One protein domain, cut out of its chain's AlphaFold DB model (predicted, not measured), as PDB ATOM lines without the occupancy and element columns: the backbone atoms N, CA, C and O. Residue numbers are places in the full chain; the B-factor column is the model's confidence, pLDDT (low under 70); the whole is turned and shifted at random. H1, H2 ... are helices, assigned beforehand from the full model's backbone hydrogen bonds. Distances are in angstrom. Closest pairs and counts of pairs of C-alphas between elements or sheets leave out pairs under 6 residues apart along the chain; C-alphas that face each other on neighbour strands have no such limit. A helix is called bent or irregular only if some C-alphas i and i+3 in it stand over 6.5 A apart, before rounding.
ATOM      1  N   TRP A   2     186.019 185.281 208.880       75.31
ATOM      2  CA  TRP A   2     186.578 184.830 207.587       75.31
ATOM      3  C   TRP A   2     185.720 185.104 206.340       75.31
ATOM      4  O   TRP A   2     186.242 185.358 205.262       75.31
ATOM      5  N   ALA A   3     184.394 185.071 206.501       81.38
ATOM      6  CA  ALA A   3     183.430 185.364 205.440       81.38
ATOM      7  C   ALA A   3     183.696 186.675 204.721       81.38
ATOM      8  O   ALA A   3     183.826 186.737 203.501       81.38
ATOM      9  N   LYS A   4     183.852 187.706 205.544       88.06
ATOM     10  CA  LYS A   4     184.068 189.062 205.100       88.06
ATOM     11  C   LYS A   4     185.416 189.201 204.404       88.06
ATOM     12  O   LYS A   4     185.497 189.841 203.374       88.06
ATOM     13  N   GLU A   5     186.454 188.537 204.906       89.81
ATOM     14  CA  GLU A   5     187.780 188.563 204.280       89.81
ATOM     15  C   GLU A   5     187.780 187.897 202.898       89.81
ATOM     16  O   GLU A   5     188.419 188.391 201.970       89.81
ATOM     17  N   VAL A   6     187.033 186.799 202.735       91.62
ATOM     18  CA  VAL A   6     186.839 186.136 201.437       91.62
ATOM     19  C   VAL A   6     186.103 187.059 200.467       91.62
ATOM     20  O   VAL A   6     186.521 187.196 199.315       91.62
ATOM     21  N   GLU A   7     185.036 187.711 200.919       93.56
ATOM     22  CA  GLU A   7     184.256 188.653 200.112       93.56
ATOM     23  C   GLU A   7     185.053 189.903 199.738       93.56
ATOM     24  O   GLU A   7     185.063 190.287 198.567       93.56
ATOM     25  N   ASP A   8     185.778 190.488 200.689       95.44
ATOM     26  CA  ASP A   8     186.637 191.656 200.498       95.44
ATOM     27  C   ASP A   8     187.772 191.330 199.519       95.44
ATOM     28  O   ASP A   8     188.018 192.074 198.566       95.44
ATOM     29  N   PHE A   9     188.421 190.171 199.676       95.44
ATOM     30  CA  PHE A   9     189.450 189.716 198.747       95.44
ATOM     31  C   PHE A   9     188.891 189.538 197.334       95.44
ATOM     32  O   PHE A   9     189.429 190.107 196.380       95.44
ATOM     33  N   LEU A  10     187.792 188.795 197.175       95.81
ATOM     34  CA  LEU A  10     187.182 188.573 195.864       95.81
ATOM     35  C   LEU A  10     186.688 189.883 195.242       95.81
ATOM     36  O   LEU A  10     186.840 190.068 194.034       95.81
ATOM     37  N   THR A  11     186.162 190.804 196.045       96.38
ATOM     38  CA  THR A  11     185.742 192.137 195.604       96.38
ATOM     39  C   THR A  11     186.936 192.969 195.141       96.38
ATOM     40  O   THR A  11     186.877 193.544 194.054       96.38
ATOM     41  N   SER A  12     188.060 192.958 195.865       97.38
ATOM     42  CA  SER A  12     189.287 193.660 195.456       97.38
ATOM     43  C   SER A  12     189.830 193.156 194.112       97.38
ATOM     44  O   SER A  12     190.323 193.934 193.287       97.38
ATOM     45  N   LEU A  13     189.676 191.855 193.820       96.69
ATOM     46  CA  LEU A  13     190.041 191.295 192.519       96.69
ATOM     47  C   LEU A  13     189.199 191.902 191.387       96.69
ATOM     48  O   LEU A  13     189.727 192.183 190.306       96.69
ATOM     49  N   ALA A  14     187.903 192.114 191.618       95.06
ATOM     50  CA  ALA A  14     186.994 192.690 190.631       95.06
ATOM     51  C   ALA A  14     187.146 194.213 190.497       95.06
ATOM     52  O   ALA A  14     187.231 194.713 189.375       95.06
ATOM     53  N   VAL A  15     187.192 194.941 191.613       95.56
ATOM     54  CA  VAL A  15     187.111 196.409 191.641       95.56
ATOM     55  C   VAL A  15     188.484 197.053 191.455       95.56
ATOM     56  O   VAL A  15     188.664 197.857 190.537       95.56
ATOM     57  N   ASP A  16     189.470 196.653 192.261       95.81
ATOM     58  CA  ASP A  16     190.792 197.291 192.279       95.81
ATOM     59  C   ASP A  16     191.710 196.702 191.209       95.81
ATOM     60  O   ASP A  16     192.343 197.419 190.432       95.81
ATOM     61  N   LYS A  17     191.775 195.367 191.142       94.81
ATOM     62  CA  LYS A  17     192.653 194.649 190.205       94.81
ATOM     63  C   LYS A  17     192.028 194.445 188.827       94.81
ATOM     64  O   LYS A  17     192.757 194.131 187.887       94.81
ATOM     65  N   LYS A  18     190.706 194.609 188.690       92.81
ATOM     66  CA  LYS A  18     189.959 194.488 187.422       92.81
ATOM     67  C   LYS A  18     190.299 193.202 186.652       92.81
ATOM     68  O   LYS A  18     190.428 193.193 185.417       92.81
ATOM     69  N   VAL A  19     190.481 192.098 187.388       93.62
ATOM     70  CA  VAL A  19     190.855 190.801 186.802       93.62
ATOM     71  C   VAL A  19     189.740 190.275 185.901       93.62
ATOM     72  O   VAL A  19     188.611 190.752 185.944       93.62
ATOM     73  N   ALA A  20     190.032 189.298 185.041       92.88
ATOM     74  CA  ALA A  20     188.984 188.655 184.248       92.88
ATOM     75  C   ALA A  20     188.028 187.834 185.133       92.88
ATOM     76  O   ALA A  20     188.437 187.312 186.169       92.88
ATOM     77  N   SER A  21     186.783 187.646 184.688       92.06
ATOM     78  CA  SER A  21     185.803 186.805 185.393       92.06
ATOM     79  C   SER A  21     186.326 185.385 185.636       92.06
ATOM     80  O   SER A  21     186.137 184.840 186.717       92.06
ATOM     81  N   SER A  22     187.065 184.806 184.679       93.38
ATOM     82  CA  SER A  22     187.712 183.497 184.851       93.38
ATOM     83  C   SER A  22     188.754 183.496 185.972       93.38
ATOM     84  O   SER A  22     188.812 182.546 186.745       93.38
ATOM     85  N   THR A  23     189.536 184.570 186.111       95.31
ATOM     86  CA  THR A  23     190.530 184.718 187.181       95.31
ATOM     87  C   THR A  23     189.867 184.803 188.553       95.31
ATOM     88  O   THR A  23     190.280 184.104 189.475       95.31
ATOM     89  N   GLN A  24     188.815 185.614 188.696       96.19
ATOM     90  CA  GLN A  24     188.087 185.715 189.964       96.19
ATOM     91  C   GLN A  24     187.380 184.396 190.313       96.19
ATOM     92  O   GLN A  24     187.418 183.965 191.462       96.19
ATOM     93  N   ASN A  25     186.788 183.718 189.325       94.31
ATOM     94  CA  ASN A  25     186.165 182.409 189.526       94.31
ATOM     95  C   ASN A  25     187.186 181.354 189.965       94.31
ATOM     96  O   ASN A  25     186.892 180.552 190.847       94.31
ATOM     97  N   GLN A  26     188.392 181.375 189.396       97.12
ATOM     98  CA  GLN A  26     189.468 180.485 189.820       97.12
ATOM     99  C   GLN A  26     189.864 180.739 191.280       97.12
ATOM    100  O   GLN A  26     190.045 179.783 192.032       97.12
ATOM    101  N   ALA A  27     189.949 182.006 191.694       96.50
ATOM    102  CA  ALA A  27     190.221 182.372 193.080       96.50
ATOM    103  C   ALA A  27     189.105 181.902 194.029       96.50
ATOM    104  O   ALA A  27     189.401 181.280 195.047       96.50
ATOM    105  N   LEU A  28     187.830 182.111 193.674       94.56
ATOM    106  CA  LEU A  28     186.699 181.603 194.458       94.56
ATOM    107  C   LEU A  28     186.766 180.078 194.605       94.56
ATOM    108  O   LEU A  28     186.651 179.569 195.713       94.56
ATOM    109  N   ASN A  29     186.985 179.348 193.510       94.12
ATOM    110  CA  ASN A  29     187.046 177.887 193.547       94.12
ATOM    111  C   ASN A  29     188.216 177.379 194.398       94.12
ATOM    112  O   ASN A  29     188.057 176.405 195.131       94.12
ATOM    113  N   ALA A  30     189.370 178.049 194.342       96.12
ATOM    114  CA  ALA A  30     190.509 177.731 195.197       96.12
ATOM    115  C   ALA A  30     190.181 177.941 196.684       96.12
ATOM    116  O   ALA A  30     190.521 177.092 197.505       96.12
ATOM    117  N   LEU A  31     189.473 179.023 197.029       93.56
ATOM    118  CA  LEU A  31     189.028 179.283 198.400       93.56
ATOM    119  C   LEU A  31     187.993 178.249 198.858       93.56
ATOM    120  O   LEU A  31     188.150 177.669 199.925       93.56
ATOM    121  N   VAL A  32     186.986 177.937 198.039       91.69
ATOM    122  CA  VAL A  32     186.008 176.878 198.346       91.69
ATOM    123  C   VAL A  32     186.707 175.542 198.598       91.69
ATOM    124  O   VAL A  32     186.390 174.864 199.576       91.69
ATOM    125  N   PHE A  33     187.685 175.178 197.765       93.88
ATOM    126  CA  PHE A  33     188.474 173.962 197.950       93.88
ATOM    127  C   PHE A  33     189.287 173.988 199.249       93.88
ATOM    128  O   PHE A  33     189.227 173.032 200.017       93.88
ATOM    129  N   LEU A  34     190.011 175.077 199.519       93.44
ATOM    130  CA  LEU A  34     190.814 175.232 200.733       93.44
ATOM    131  C   LEU A  34     189.959 175.022 201.990       93.44
ATOM    132  O   LEU A  34     190.293 174.198 202.839       93.44
ATOM    133  N   TYR A  35     188.831 175.722 202.083       90.69
ATOM    134  CA  TYR A  35     187.944 175.648 203.241       90.69
ATOM    135  C   TYR A  35     187.299 174.268 203.387       90.69
ATOM    136  O   TYR A  35     187.311 173.682 204.469       90.69
ATOM    137  N   ARG A  36     186.791 173.699 202.290       90.62
ATOM    138  CA  ARG A  36     186.081 172.417 202.330       90.62
ATOM    139  C   ARG A  36     187.015 171.226 202.536       90.62
ATOM    140  O   ARG A  36     186.753 170.378 203.383       90.62
ATOM    141  N   GLU A  37     188.084 171.137 201.753       95.50
ATOM    142  CA  GLU A  37     188.900 169.925 201.667       95.50
ATOM    143  C   GLU A  37     190.103 169.940 202.599       95.50
ATOM    144  O   GLU A  37     190.428 168.896 203.166       95.50
ATOM    145  N   VAL A  38     190.747 171.093 202.775       95.69
ATOM    146  CA  VAL A  38     191.973 171.200 203.576       95.69
ATOM    147  C   VAL A  38     191.631 171.528 205.024       95.69
ATOM    148  O   VAL A  38     192.031 170.800 205.926       95.69
ATOM    149  N   LEU A  39     190.851 172.588 205.247       92.62
ATOM    150  CA  LEU A  39     190.515 173.068 206.591       92.62
ATOM    151  C   LEU A  39     189.331 172.329 207.226       92.62
ATOM    152  O   LEU A  39     189.103 172.471 208.423       92.62
ATOM    153  N   LYS A  40     188.584 171.539 206.441       93.62
ATOM    154  CA  LYS A  40     187.370 170.822 206.874       93.62
ATOM    155  C   LYS A  40     186.321 171.744 207.515       93.62
ATOM    156  O   LYS A  40     185.594 171.346 208.420       93.62
ATOM    157  N   GLN A  41     186.227 172.972 207.011       89.25
ATOM    158  CA  GLN A  41     185.303 174.019 207.442       89.25
ATOM    159  C   GLN A  41     184.557 174.558 206.213       89.25
ATOM    160  O   GLN A  41     184.972 175.563 205.637       89.25
ATOM    161  N   PRO A  42     183.505 173.869 205.736       84.88
ATOM    162  CA  PRO A  42     182.776 174.301 204.549       84.88
ATOM    163  C   PRO A  42     182.079 175.650 204.777       84.88
ATOM    164  O   PRO A  42     181.655 175.969 205.883       84.88
ATOM    165  N   PHE A  43     181.926 176.430 203.703       79.75
ATOM    166  CA  PHE A  43     181.116 177.647 203.734       79.75
ATOM    167  C   PHE A  43     179.653 177.293 204.038       79.75
ATOM    168  O   PHE A  43     179.028 176.551 203.283       79.75
ATOM    169  N   GLU A  44     179.106 177.840 205.126       73.50
ATOM    170  CA  GLU A  44     177.697 177.649 205.511       73.50
ATOM    171  C   GLU A  44     176.741 178.632 204.805       73.50
ATOM    172  O   GLU A  44     175.525 178.470 204.859       73.50
ATOM    173  N   TYR A  45     177.276 179.646 204.122       73.50
ATOM    174  CA  TYR A  45     176.523 180.723 203.474       73.50
ATOM    175  C   TYR A  45     177.071 181.006 202.069       73.50
ATOM    176  O   TYR A  45     178.183 180.611 201.707       73.50
ATOM    177  N   GLN A  46     176.262 181.684 201.255       78.44
ATOM    178  CA  GLN A  46     176.664 182.118 199.920       78.44
ATOM    179  C   GLN A  46     177.619 183.311 200.009       78.44
ATOM    180  O   GLN A  46     177.345 184.261 200.728       78.44
ATOM    181  N   VAL A  47     178.719 183.258 199.253       84.31
ATOM    182  CA  VAL A  47     179.708 184.344 199.171       84.31
ATOM    183  C   VAL A  47     179.150 185.497 198.330       84.31
ATOM    184  O   VAL A  47     179.017 185.353 197.104       84.31
ATOM    185  N   ASP A  48     178.885 186.637 198.967       88.31
ATOM    186  CA  ASP A  48     178.310 187.841 198.355       88.31
ATOM    187  C   ASP A  48     179.394 188.858 197.953       88.31
ATOM    188  O   ASP A  48     179.494 189.974 198.454       88.31
ATOM    189  N   ALA A  49     180.274 188.437 197.042       90.69
ATOM    190  CA  ALA A  49     181.335 189.289 196.504       90.69
ATOM    191  C   ALA A  49     180.921 189.960 195.186       90.69
ATOM    192  O   ALA A  49     180.326 189.316 194.309       90.69
ATOM    193  N   ILE A  50     181.356 191.210 194.978       93.38
ATOM    194  CA  ILE A  50     181.199 191.906 193.693       93.38
ATOM    195  C   ILE A  50     181.881 191.087 192.594       93.38
ATOM    196  O   ILE A  50     183.063 190.753 192.681       93.38
ATOM    197  N   ARG A  51     181.145 190.766 191.528       91.94
ATOM    198  CA  ARG A  51     181.642 189.925 190.432       91.94
ATOM    199  C   ARG A  51     182.343 190.745 189.358       91.94
ATOM    200  O   ARG A  51     181.858 191.793 188.939       91.94
ATOM    201  N   SER A  52     183.458 190.225 188.856       90.88
ATOM    202  CA  SER A  52     184.123 190.785 187.687       90.88
ATOM    203  C   SER A  52     183.256 190.570 186.450       90.88
ATOM    204  O   SER A  52     182.910 189.437 186.099       90.88
ATOM    205  N   THR A  53     182.946 191.660 185.757       83.81
ATOM    206  CA  THR A  53     182.242 191.656 184.480       83.81
ATOM    207  C   THR A  53     183.201 192.150 183.401       83.81
ATOM    208  O   THR A  53     183.663 193.289 183.411       83.81
ATOM    209  N   LYS A  54     183.546 191.276 182.447       76.25
ATOM    210  CA  LYS A  54     184.195 191.704 181.203       76.25
ATOM    211  C   LYS A  54     183.238 191.514 180.033       76.25
ATOM    212  O   LYS A  54     182.615 190.454 179.937       76.25
TER     213      LYS A  54
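This is residues 2 to 54 of the 78 residues of the protein "Integrase_SAM-like_N domain-containing protein" of Neptunomonas concharum (UniProt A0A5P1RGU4). A helical hairpin, H1 and H2 side by side and running opposite ways, has a long stretch without a named element, residues 39 to 54, folding back along one side of the pair. The printed part has 53 residues with two named helices, H1 then H2, and no named strand; its class is all helix. It is compact, with a radius of gyration of the C-alphas of 11.0 A, and elongated, spanning 33 by 18 by 14 A.

H1, residues 2 to 15, begins at C-alpha 2 (186.578, 184.830, 207.587) and measures 19.7 A. H2, residues 21 to 38, measures 24.7 A and ends at C-alpha 38 (191.973, 171.200, 203.576). H2 is neither bent nor irregular, but only just: C-alphas 35 and 38 are 6.0 A apart.

H1 and H2 touch, their closest C-alphas being those of Leu 13 and Gln 24, 6.4 A apart. They form a helical hairpin, at a shallow tilt of 17 degrees, opposite ways. In both helices every O i to N i+4 pair is within hydrogen-bond range.

The C-alphas farthest apart, those of Lys 40 and Lys 54, are 33.2 A apart. The printed part has no cut. The link from H1 to H2 is tight. No printed residue is under 70 in pLDDT.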